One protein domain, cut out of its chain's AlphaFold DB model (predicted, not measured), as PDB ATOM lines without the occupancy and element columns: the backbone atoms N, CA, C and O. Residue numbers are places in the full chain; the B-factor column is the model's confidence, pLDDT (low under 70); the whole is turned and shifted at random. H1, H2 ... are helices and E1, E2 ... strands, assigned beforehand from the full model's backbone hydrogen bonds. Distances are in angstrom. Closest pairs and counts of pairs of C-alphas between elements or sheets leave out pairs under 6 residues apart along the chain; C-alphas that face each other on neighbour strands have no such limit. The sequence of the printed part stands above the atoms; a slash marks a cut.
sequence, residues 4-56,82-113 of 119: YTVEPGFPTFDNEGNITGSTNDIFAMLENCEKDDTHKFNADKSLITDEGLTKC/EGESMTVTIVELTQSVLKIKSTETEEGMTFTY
ATOM      1  N   TYR A   4     179.671 221.322 137.169       97.44
ATOM      2  CA  TYR A   4     180.619 220.233 136.970       97.44
ATOM      3  C   TYR A   4     182.026 220.784 137.204       97.44
ATOM      4  O   TYR A   4     182.484 221.659 136.473       97.44
ATOM      5  N   THR A   5     182.686 220.311 138.258       98.00
ATOM      6  CA  THR A   5     184.016 220.766 138.657       98.00
ATOM      7  C   THR A   5     185.022 219.632 138.765       98.00
ATOM      8  O   THR A   5     184.641 218.477 138.954       98.00
ATOM      9  N   VAL A   6     186.308 219.975 138.721       97.31
ATOM     10  CA  VAL A   6     187.428 219.036 138.882       97.31
ATOM     11  C   VAL A   6     188.486 219.579 139.841       97.31
ATOM     12  O   VAL A   6     188.744 220.783 139.858       97.31
ATOM     13  N   GLU A   7     189.116 218.707 140.628       96.44
ATOM     14  CA  GLU A   7     190.268 219.028 141.482       96.44
ATOM     15  C   GLU A   7     191.366 217.945 141.392       96.44
ATOM     16  O   GLU A   7     191.055 216.777 141.619       96.44
ATOM     17  N   PRO A   8     192.644 218.288 141.126       95.19
ATOM     18  CA  PRO A   8     193.147 219.619 140.775       95.19
ATOM     19  C   PRO A   8     192.573 220.115 139.436       95.19
ATOM     20  O   PRO A   8     191.925 219.363 138.716       95.19
ATOM     21  N   GLY A   9     192.768 221.399 139.125       94.00
ATOM     22  CA  GLY A   9     192.226 221.993 137.899       94.00
ATOM     23  C   GLY A   9     192.781 221.324 136.639       94.00
ATOM     24  O   GLY A   9     193.983 221.061 136.560       94.00
ATOM     25  N   PHE A  10     191.915 221.086 135.657       89.81
ATOM     26  CA  PHE A  10     192.276 220.495 134.374       89.81
ATOM     27  C   PHE A  10     193.131 221.474 133.555       89.81
ATOM     28  O   PHE A  10     192.772 222.655 133.489       89.81
ATOM     29  N   PRO A  11     194.248 221.042 132.941       89.88
ATOM     30  CA  PRO A  11     195.076 221.915 132.113       89.88
ATOM     31  C   PRO A  11     194.311 222.466 130.901       89.88
ATOM     32  O   PRO A  11     193.601 221.734 130.218       89.88
ATOM     33  N   THR A  12     194.482 223.751 130.597       90.38
ATOM     34  CA  THR A  12     193.967 224.365 129.361       90.38
ATOM     35  C   THR A  12     195.077 224.476 128.328       90.38
ATOM     36  O   THR A  12     196.226 224.740 128.690       90.38
ATOM     37  N   PHE A  13     194.739 224.328 127.046       90.88
ATOM     38  CA  PHE A  13     195.708 224.300 125.949       90.88
ATOM     39  C   PHE A  13     195.431 225.396 124.912       90.88
ATOM     40  O   PHE A  13     194.281 225.795 124.727       90.88
ATOM     41  N   ASP A  14     196.478 225.920 124.272       90.94
ATOM     42  CA  ASP A  14     196.341 226.727 123.051       90.94
ATOM     43  C   ASP A  14     196.087 225.842 121.811       90.94
ATOM     44  O   ASP A  14     195.992 224.616 121.905       90.94
ATOM     45  N   ASN A  15     195.972 226.460 120.631       90.69
ATOM     46  CA  ASN A  15     195.731 225.741 119.371       90.69
ATOM     47  C   ASN A  15     196.931 224.882 118.934       90.69
ATOM     48  O   ASN A  15     196.800 224.029 118.056       90.69
ATOM     49  N   GLU A  16     198.100 225.124 119.520       94.31
ATOM     50  CA  GLU A  16     199.342 224.406 119.282       94.31
ATOM     51  C   GLU A  16     199.578 223.280 120.309       94.31
ATOM     52  O   GLU A  16     200.543 222.527 120.172       94.31
ATOM     53  N   GLY A  17     198.695 223.129 121.306       90.69
ATOM     54  CA  GLY A  17     198.761 222.090 122.335       90.69
ATOM     55  C   GLY A  17     199.653 222.422 123.538       90.69
ATOM     56  O   GLY A  17     199.973 221.527 124.319       90.69
ATOM     57  N   ASN A  18     200.069 223.677 123.720       93.19
ATOM     58  CA  ASN A  18     200.828 224.102 124.898       93.19
ATOM     59  C   ASN A  18     199.896 224.431 126.064       93.19
ATOM     60  O   ASN A  18     198.846 225.043 125.876       93.19
ATOM     61  N   ILE A  19     200.315 224.097 127.289       92.69
ATOM     62  CA  ILE A  19     199.571 224.450 128.505       92.69
ATOM     63  C   ILE A  19     199.582 225.969 128.696       92.69
ATOM     64  O   ILE A  19     200.641 226.590 128.798       92.69
ATOM     65  N   THR A  20     198.396 226.558 128.814       93.81
ATOM     66  CA  THR A  20     198.187 227.998 129.028       93.81
ATOM     67  C   THR A  20     197.671 228.331 130.427       93.81
ATOM     68  O   THR A  20     197.742 229.483 130.852       93.81
ATOM     69  N   GLY A  21     197.180 227.333 131.165       93.81
ATOM     70  CA  GLY A  21     196.588 227.505 132.486       93.81
ATOM     71  C   GLY A  21     195.902 226.234 132.975       93.81
ATOM     72  O   GLY A  21     196.196 225.135 132.503       93.81
ATOM     73  N   SER A  22     194.989 226.390 133.931       94.50
ATOM     74  CA  SER A  22     194.085 225.327 134.363       94.50
ATOM     75  C   SER A  22     192.722 225.885 134.764       94.50
ATOM     76  O   SER A  22     192.598 227.060 135.119       94.50
ATOM     77  N   THR A  23     191.694 225.042 134.707       95.62
ATOM     78  CA  THR A  23     190.334 225.373 135.147       95.62
ATOM     79  C   THR A  23     189.771 224.284 136.047       95.62
ATOM     80  O   THR A  23     189.982 223.094 135.828       95.62
ATOM     81  N   ASN A  24     189.044 224.695 137.081       97.00
ATOM     82  CA  ASN A  24     188.261 223.790 137.919       97.00
ATOM     83  C   ASN A  24     186.801 223.704 137.462       97.00
ATOM     84  O   ASN A  24     186.067 222.893 138.010       97.00
ATOM     85  N   ASP A  25     186.377 224.538 136.512       96.62
ATOM     86  CA  ASP A  25     185.005 224.612 136.010       96.62
ATOM     87  C   ASP A  25     184.914 223.890 134.662       96.62
ATOM     88  O   ASP A  25     185.168 224.473 133.606       96.62
ATOM     89  N   ILE A  26     184.599 222.595 134.721       96.06
ATOM     90  CA  ILE A  26     184.372 221.764 133.535       96.06
ATOM     91  C   ILE A  26     183.050 222.145 132.877       96.06
ATOM     92  O   ILE A  26     182.959 222.161 131.654       96.06
ATOM     93  N   PHE A  27     182.042 222.532 133.663       95.88
ATOM     94  CA  PHE A  27     180.743 222.939 133.134       95.88
ATOM     95  C   PHE A  27     180.870 224.103 132.151       95.88
ATOM     96  O   PHE A  27     180.223 224.093 131.109       95.88
ATOM     97  N   ALA A  28     181.735 225.081 132.422       94.19
ATOM     98  CA  ALA A  28     181.996 226.170 131.485       94.19
ATOM     99  C   ALA A  28     182.542 225.690 130.126       94.19
ATOM    100  O   ALA A  28     182.237 226.319 129.110       94.19
ATOM    101  N   MET A  29     183.292 224.583 130.104       92.25
ATOM    102  CA  MET A  29     183.928 224.023 128.906       92.25
ATOM    103  C   MET A  29     182.997 223.166 128.046       92.25
ATOM    104  O   MET A  29     183.295 222.991 126.869       92.25
ATOM    105  N   LEU A  30     181.902 222.650 128.611       93.81
ATOM    106  CA  LEU A  30     180.965 221.794 127.881       93.81
ATOM    107  C   LEU A  30     180.288 222.534 126.730       93.81
ATOM    108  O   LEU A  30     180.054 223.754 126.794       93.81
ATOM    109  N   GLU A  31     179.895 221.781 125.712       94.38
ATOM    110  CA  GLU A  31     179.061 222.303 124.643       94.38
ATOM    111  C   GLU A  31     177.676 222.699 125.172       94.38
ATOM    112  O   GLU A  31     177.227 222.285 126.242       94.38
ATOM    113  N   ASN A  32     176.980 223.572 124.441       94.38
ATOM    114  CA  ASN A  32     175.660 224.027 124.885       94.38
ATOM    115  C   ASN A  32     174.625 222.897 124.913       94.38
ATOM    116  O   ASN A  32     173.721 222.983 125.732       94.38
ATOM    117  N   CYS A  33     174.788 221.887 124.055       94.69
ATOM    118  CA  CYS A  33     173.943 220.696 124.002       94.69
ATOM    119  C   CYS A  33     174.096 219.815 125.259       94.69
ATOM    120  O   CYS A  33     173.128 219.432 125.892       94.69
ATOM    121  N   GLU A  34     175.318 219.600 125.749       95.00
ATOM    122  CA  GLU A  34     175.528 218.808 126.974       95.00
ATOM    123  C   GLU A  34     174.977 219.517 128.227       95.00
ATOM    124  O   GLU A  34     174.695 218.914 129.268       95.00
ATOM    125  N   LYS A  35     174.858 220.848 128.168       94.50
ATOM    126  CA  LYS A  35     174.364 221.664 129.283       94.50
ATOM    127  C   LYS A  35     172.850 221.563 129.454       94.50
ATOM    128  O   LYS A  35     172.387 221.746 130.587       94.50
ATOM    129  N   ASP A  36     172.091 221.308 128.385       94.50
ATOM    130  CA  ASP A  36     170.636 221.135 128.452       94.50
ATOM    131  C   ASP A  36     170.175 219.681 128.618       94.50
ATOM    132  O   ASP A  36     168.979 219.456 128.826       94.50
ATOM    133  N   ASP A  37     171.110 218.732 128.691       95.06
ATOM    134  CA  ASP A  37     170.833 217.342 129.049       95.06
ATOM    135  C   ASP A  37     170.102 217.200 130.391       95.06
ATOM    136  O   ASP A  37     170.448 217.788 131.436       95.06
ATOM    137  N   THR A  38     169.101 216.319 130.391       95.06
ATOM    138  CA  THR A  38     168.307 215.986 131.576       95.06
ATOM    139  C   THR A  38     168.372 214.501 131.896       95.06
ATOM    140  O   THR A  38     168.417 213.654 131.013       95.06
ATOM    141  N   HIS A  39     168.354 214.193 133.193       94.62
ATOM    142  CA  HIS A  39     168.421 212.831 133.708       94.62
ATOM    143  C   HIS A  39     167.222 212.589 134.620       94.62
ATOM    144  O   HIS A  39     166.998 213.330 135.584       94.62
ATOM    145  N   LYS A  40     166.439 211.551 134.329       95.06
ATOM    146  CA  LYS A  40     165.243 211.190 135.092       95.06
ATOM    147  C   LYS A  40     165.393 209.816 135.734       95.06
ATOM    148  O   LYS A  40     165.203 208.791 135.084       95.06
ATOM    149  N   PHE A  41     165.642 209.818 137.039       94.38
ATOM    150  CA  PHE A  41     165.706 208.629 137.885       94.38
ATOM    151  C   PHE A  41     164.292 208.243 138.351       94.38
ATOM    152  O   PHE A  41     163.699 208.915 139.196       94.38
ATOM    153  N   ASN A  42     163.710 207.187 137.781       96.31
ATOM    154  CA  ASN A  42     162.363 206.728 138.130       96.31
ATOM    155  C   ASN A  42     162.386 205.742 139.312       96.31
ATOM    156  O   ASN A  42     163.342 204.992 139.496       96.31
ATOM    157  N   ALA A  43     161.295 205.686 140.085       96.06
ATOM    158  CA  ALA A  43     161.176 204.824 141.271       96.06
ATOM    159  C   ALA A  43     161.239 203.310 140.971       96.06
ATOM    160  O   ALA A  43     161.510 202.513 141.866       96.06
ATOM    161  N   ASP A  44     161.004 202.910 139.721       97.56
ATOM    162  CA  ASP A  44     161.149 201.531 139.244       97.56
ATOM    163  C   ASP A  44     162.600 201.158 138.889       97.56
ATOM    164  O   ASP A  44     162.835 200.077 138.352       97.56
ATOM    165  N   LYS A  45     163.562 202.029 139.228       97.62
ATOM    166  CA  LYS A  45     165.000 201.894 138.957       97.62
ATOM    167  C   LYS A  45     165.393 202.062 137.487       97.62
ATOM    168  O   LYS A  45     166.535 201.782 137.132       97.62
ATOM    169  N   SER A  46     164.490 202.554 136.636       98.19
ATOM    170  CA  SER A  46     164.851 203.006 135.288       98.19
ATOM    171  C   SER A  46     165.427 204.424 135.306       98.19
ATOM    172  O   SER A  46     165.025 205.269 136.112       98.19
ATOM    173  N   LEU A  47     166.369 204.680 134.403       97.62
ATOM    174  CA  LEU A  47     166.923 205.995 134.093       97.62
ATOM    175  C   LEU A  47     166.538 206.361 132.657       97.62
ATOM    176  O   LEU A  47     166.532 205.502 131.777       97.62
ATOM    177  N   ILE A  48     166.214 207.631 132.432       97.62
ATOM    178  CA  ILE A  48     166.125 208.214 131.092       97.62
ATOM    179  C   ILE A  48     167.070 209.404 131.052       97.62
ATOM    180  O   ILE A  48     166.879 210.341 131.833       97.62
ATOM    181  N   THR A  49     168.016 209.368 130.127       96.56
ATOM    182  CA  THR A  49     168.845 210.516 129.754       96.56
ATOM    183  C   THR A  49     168.298 211.081 128.449       96.56
ATOM    184  O   THR A  49     167.961 210.323 127.540       96.56
ATOM    185  N   ASP A  50     168.093 212.394 128.394       97.06
ATOM    186  CA  ASP A  50     167.479 213.116 127.275       97.06
ATOM    187  C   ASP A  50     168.383 214.293 126.906       97.06
ATOM    188  O   ASP A  50     168.644 215.117 127.788       97.06
ATOM    189  N   GLU A  51     168.797 214.388 125.638       96.25
ATOM    190  CA  GLU A  51     169.700 215.428 125.091       96.25
ATOM    191  C   GLU A  51     169.067 216.839 125.035       96.25
ATOM    192  O   GLU A  51     169.400 217.691 124.213       96.25
ATOM    193  N   GLY A  52     168.026 217.077 125.831       94.88
ATOM    194  CA  GLY A  52     167.372 218.372 125.928       94.88
ATOM    195  C   GLY A  52     166.723 218.841 124.621       94.88
ATOM    196  O   GLY A  52     166.055 218.094 123.904       94.88
ATOM    197  N   LEU A  53     166.833 220.138 124.343       94.00
ATOM    198  CA  LEU A  53     166.325 220.751 123.117       94.00
ATOM    199  C   LEU A  53     167.346 220.674 121.979       94.00
ATOM    200  O   LEU A  53     166.949 220.761 120.812       94.00
ATOM    201  N   THR A  54     168.633 220.555 122.313       92.31
ATOM    202  CA  THR A  54     169.738 220.619 121.360       92.31
ATOM    203  C   THR A  54     170.593 219.369 121.467       92.31
ATOM    204  O   THR A  54     171.410 219.256 122.362       92.31
ATOM    205  N   LYS A  55     170.476 218.471 120.490       94.62
ATOM    206  CA  LYS A  55     171.377 217.319 120.378       94.62
ATOM    207  C   LYS A  55     172.803 217.766 120.074       94.62
ATOM    208  O   LYS A  55     172.977 218.659 119.236       94.62
ATOM    209  N   CYS A  56     173.794 217.109 120.674       93.56
ATOM    210  CA  CYS A  56     175.195 217.341 120.320       93.56
ATOM    211  C   CYS A  56     175.509 216.743 118.951       93.56
ATOM    212  O   CYS A  56     176.033 217.423 118.070       93.56
ATOM    213  N   GLU A  82     173.554 201.952 127.959       93.44
ATOM    214  CA  GLU A  82     174.152 201.301 126.777       93.44
ATOM    215  C   GLU A  82     175.021 200.053 127.063       93.44
ATOM    216  O   GLU A  82     175.828 199.623 126.244       93.44
ATOM    217  N   GLY A  83     174.802 199.403 128.211       92.50
ATOM    218  CA  GLY A  83     175.552 198.219 128.644       92.50
ATOM    219  C   GLY A  83     176.811 198.530 129.456       92.50
ATOM    220  O   GLY A  83     177.424 197.602 129.988       92.50
ATOM    221  N   GLU A  84     177.155 199.802 129.625       95.81
ATOM    222  CA  GLU A  84     178.245 200.262 130.480       95.81
ATOM    223  C   GLU A  84     177.714 200.698 131.840       95.81
ATOM    224  O   GLU A  84     176.559 201.089 131.976       95.81
ATOM    225  N   SER A  85     178.527 200.563 132.889       96.31
ATOM    226  CA  SER A  85     178.127 200.939 134.246       96.31
ATOM    227  C   SER A  85     179.182 201.790 134.923       96.31
ATOM    228  O   SER A  85     180.349 201.409 134.982       96.31
ATOM    229  N   MET A  86     178.741 202.889 135.522       95.19
ATOM    230  CA  MET A  86     179.562 203.775 136.336       95.19
ATOM    231  C   MET A  86     179.019 203.816 137.760       95.19
ATOM    232  O   MET A  86     177.810 203.813 137.979       95.19
ATOM    233  N   THR A  87     179.909 203.849 138.750       97.19
ATOM    234  CA  THR A  87     179.526 204.030 140.156       97.19
ATOM    235  C   THR A  87     180.168 205.292 140.701       97.19
ATOM    236  O   THR A  87     181.383 205.459 140.628       97.19
ATOM    237  N   VAL A  88     179.343 206.164 141.271       97.88
ATOM    238  CA  VAL A  88     179.744 207.456 141.832       97.88
ATOM    239  C   VAL A  88     179.381 207.528 143.308       97.88
ATOM    240  O   VAL A  88     178.436 206.889 143.769       97.88
ATOM    241  N   THR A  89     180.130 208.315 144.074       98.50
ATOM    242  CA  THR A  89     179.802 208.576 145.480       98.50
ATOM    243  C   THR A  89     178.807 209.724 145.571       98.50
ATOM    244  O   THR A  89     178.989 210.751 144.922       98.50
ATOM    245  N   ILE A  90     177.791 209.585 146.414       98.38
ATOM    246  CA  ILE A  90     176.823 210.642 146.705       98.38
ATOM    247  C   ILE A  90     177.425 211.554 147.776       98.38
ATOM    248  O   ILE A  90     177.820 211.105 148.849       98.38
ATOM    249  N   VAL A  91     177.532 212.841 147.461       98.12
ATOM    250  CA  VAL A  91     178.015 213.889 148.372       98.12
ATOM    251  C   VAL A  91     176.839 214.601 149.034       98.12
ATOM    252  O   VAL A  91     176.899 214.922 150.217       98.12
ATOM    253  N   GLU A  92     175.772 214.834 148.274       97.69
ATOM    254  CA  GLU A  92     174.538 215.453 148.747       97.69
ATOM    255  C   GLU A  92     173.356 214.864 147.980       97.69
ATOM    256  O   GLU A  92     173.407 214.728 146.757       97.69
ATOM    257  N   LEU A  93     172.288 214.527 148.699       96.38
ATOM    258  CA  LEU A  93     171.021 214.117 148.113       96.38
ATOM    259  C   LEU A  93     169.881 214.734 148.923       96.38
ATOM    260  O   LEU A  93     169.653 214.379 150.078       96.38
ATOM    261  N   THR A  94     169.183 215.682 148.313       95.69
ATOM    262  CA  THR A  94     167.996 216.336 148.866       95.69
ATOM    263  C   THR A  94     166.844 216.248 147.868       95.69
ATOM    264  O   THR A  94     166.966 215.629 146.813       95.69
ATOM    265  N   GLN A  95     165.705 216.871 148.183       92.25
ATOM    266  CA  GLN A  95     164.585 216.924 147.245       92.25
ATOM    267  C   GLN A  95     164.965 217.610 145.927       92.25
ATOM    268  O   GLN A  95     164.473 217.178 144.893       92.25
ATOM    269  N   SER A  96     165.822 218.638 145.955       94.25
ATOM    270  CA  SER A  96     166.136 219.472 144.787       94.25
ATOM    271  C   SER A  96     167.601 219.457 144.365       94.25
ATOM    272  O   SER A  96     167.953 220.140 143.408       94.25
ATOM    273  N   VAL A  97     168.461 218.696 145.049       96.12
ATOM    274  CA  VAL A  97     169.896 218.626 144.752       96.12
ATOM    275  C   VAL A  97     170.365 217.180 144.768       96.12
ATOM    276  O   VAL A  97     170.174 216.469 145.754       96.12
ATOM    277  N   LEU A  98     171.040 216.774 143.695       96.50
ATOM    278  CA  LEU A  98     171.907 215.600 143.672       96.50
ATOM    279  C   LEU A  98     173.326 216.083 143.382       96.50
ATOM    280  O   LEU A  98     173.587 216.644 142.319       96.50
ATOM    281  N   LYS A  99     174.244 215.842 144.313       98.12
ATOM    282  CA  LYS A  99     175.672 216.095 144.139       98.12
ATOM    283  C   LYS A  99     176.424 214.784 144.241       98.12
ATOM    284  O   LYS A  99     176.355 214.103 145.265       98.12
ATOM    285  N   ILE A 100     177.161 214.449 143.195       98.19
ATOM    286  CA  ILE A 100     177.936 213.213 143.089       98.19
ATOM    287  C   ILE A 100     179.406 213.526 142.852       98.19
ATOM    288  O   ILE A 100     179.744 214.587 142.326       98.19
ATOM    289  N   LYS A 101     180.277 212.592 143.231       98.06
ATOM    290  CA  LYS A 101     181.706 212.650 142.936       98.06
ATOM    291  C   LYS A 101     182.227 211.336 142.359       98.06
ATOM    292  O   LYS A 101     181.809 210.255 142.785       98.06
ATOM    293  N   SER A 102     183.199 211.448 141.468       97.00
ATOM    294  CA  SER A 102     184.047 210.354 140.995       97.00
ATOM    295  C   SER A 102     185.513 210.758 141.122       97.00
ATOM    296  O   SER A 102     185.847 211.938 141.245       97.00
ATOM    297  N   THR A 103     186.396 209.766 141.156       95.81
ATOM    298  CA  THR A 103     187.839 209.994 141.177       95.81
ATOM    299  C   THR A 103     188.490 209.159 140.100       95.81
ATOM    300  O   THR A 103     188.248 207.955 140.039       95.81
ATOM    301  N   GLU A 104     189.358 209.776 139.320       93.06
ATOM    302  CA  GLU A 104     190.136 209.115 138.279       93.06
ATOM    303  C   GLU A 104     191.614 209.357 138.545       93.06
ATOM    304  O   GLU A 104     191.994 210.373 139.125       93.06
ATOM    305  N   THR A 105     192.463 208.391 138.202       93.81
ATOM    306  CA  THR A 105     193.912 208.543 138.341       93.81
ATOM    307  C   THR A 105     194.562 208.334 136.991       93.81
ATOM    308  O   THR A 105     194.486 207.243 136.433       93.81
ATOM    309  N   GLU A 106     195.227 209.372 136.504       87.62
ATOM    310  CA  GLU A 106     195.911 209.389 135.219       87.62
ATOM    311  C   GLU A 106     197.355 209.846 135.433       87.62
ATOM    312  O   GLU A 106     197.615 210.820 136.139       87.62
ATOM    313  N   GLU A 107     198.307 209.069 134.916       88.75
ATOM    314  CA  GLU A 107     199.753 209.326 135.043       88.75
ATOM    315  C   GLU A 107     200.241 209.629 136.481       88.75
ATOM    316  O   GLU A 107     201.224 210.333 136.701       88.75
ATOM    317  N   GLY A 108     199.569 209.064 137.493       89.25
ATOM    318  CA  GLY A 108     199.908 209.252 138.910       89.25
ATOM    319  C   GLY A 108     199.314 210.509 139.559       89.25
ATOM    320  O   GLY A 108     199.558 210.739 140.744       89.25
ATOM    321  N   MET A 109     198.513 211.289 138.831       90.00
ATOM    322  CA  MET A 109     197.692 212.369 139.375       90.00
ATOM    323  C   MET A 109     196.260 211.885 139.580       90.00
ATOM    324  O   MET A 109     195.671 211.281 138.689       90.00
ATOM    325  N   THR A 110     195.692 212.151 140.756       94.94
ATOM    326  CA  THR A 110     194.283 211.856 141.039       94.94
ATOM    327  C   THR A 110     193.443 213.107 140.825       94.94
ATOM    328  O   THR A 110     193.653 214.111 141.504       94.94
ATOM    329  N   PHE A 111     192.469 213.011 139.926       95.06
ATOM    330  CA  PHE A 111     191.443 214.014 139.686       95.06
ATOM    331  C   PHE A 111     190.154 213.610 140.393       95.06
ATOM    332  O   PHE A 111     189.719 212.463 140.318       95.06
ATOM    333  N   THR A 112     189.544 214.552 141.099       97.56
ATOM    334  CA  THR A 112     188.230 214.413 141.720       97.56
ATOM    335  C   THR A 112     187.242 215.256 140.945       97.56
ATOM    336  O   THR A 112     187.296 216.482 140.985       97.56
ATOM    337  N   TYR A 113     186.319 214.589 140.277       97.50
ATOM    338  CA  TYR A 113     185.228 215.204 139.545       97.50
ATOM    339  C   TYR A 113     184.005 215.304 140.448       97.50
ATOM    340  O   TYR A 113     183.698 214.382 141.203       97.50
TER     341      TYR A 113
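What this domain is: This is residues 4 to 56 and 82 to 113 of the 119 residues of an uncharacterized protein of Prolixibacteraceae bacterium (UniProt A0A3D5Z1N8). The model is a loose, open frame: a twisted sheet of long strands makes one side and one end, and two short helices, H1 and H2, lead away from it to a separate two-strand hairpin, E3 and E4, at the other end. The sheet is five strands in the order E2, E1, E7, E6, E5, and E1 and E5 bend sharply within it. The printed part has 85 residues, with the named elements E1, E2, H1, H2, E3, E4, E5, E6, E7 along the chain; both sheets are antiparallel, and the class is mostly strand. The whole is loose, with a radius of gyration of the C-alphas of 15.7 A, and elongated, spanning 47 by 30 by 28 A.

How they stand to each other: Begin in the large sheet with E6, residues 97 to 106, whose pairing is staggered: residues 98 to 101 pair with E5, residues 84 to 93, and residues 102 to 106 with E7, residues 109 to 113. Look for N 101 and O 89, 2.8 A apart, and for N 104 and O 111, 2.9 A apart. E5, E6 and E7 form a meander, each strand the antiparallel neighbour of the one before. On the other side of E7 is E1, residues 4 to 13, with N 112 and O 7 2.7 A apart. E1 bends by 100 degrees at residue 7 and forms a hairpin with the edge strand E2, residues 19 to 25; N 10 and O 23 are 2.8 A apart. H1, residues 26 to 29, is on the sheet but over none of its strands, at a height of 4.2 A, only just above the sheet's level; its closest C-alpha pair with E1 is Tyr 4 and Phe 27, 4.7 A. H2, residues 32 to 36, is not on the sheet, and is close to H1 but not clearly touching, the C-alphas of Phe 27 and Lys 35 being 7.6 A apart. The hairpin of E3, residues 38 to 41, and E4, residues 46 to 50, has N 40 and O 48 2.8 A apart; both strands are apart from the five strands of the large sheet. H1 is too short for an O i to N i+4 pair; H2 has 0 of 1 within hydrogen-bond range, but 2 of 2 O i to N i+3 pairs.

Where its parts are: Find C-alpha 4 at (180.619, 220.233, 136.970), where E1 begins; it measures 19.1 A and E2 16.4 A. H1 measures 5.2 A, H2 6.8 A, E3 10.0 A and E4 13.2 A. E5 starts at C-alpha 84, (178.245, 200.262, 130.480), measures 23.6 A and bends by 71 degrees at residue 90. E6 measures 29.2 A, and E7, 12.8 A, ends at C-alpha 113, (185.228, 215.204, 139.545).

The domain as a whole: The two C-alphas farthest apart, those of Glu 16 and Asp 44, are 48.8 A apart. Residues 57 to 81 are not printed, and C-alphas 56 and 82 across the cut are 17.3 A apart; the link from E4 to E5 crosses it. Of the links that are printed whole, each is tight. The mean pLDDT of the printed part is 94.9, and no printed residue is under 70.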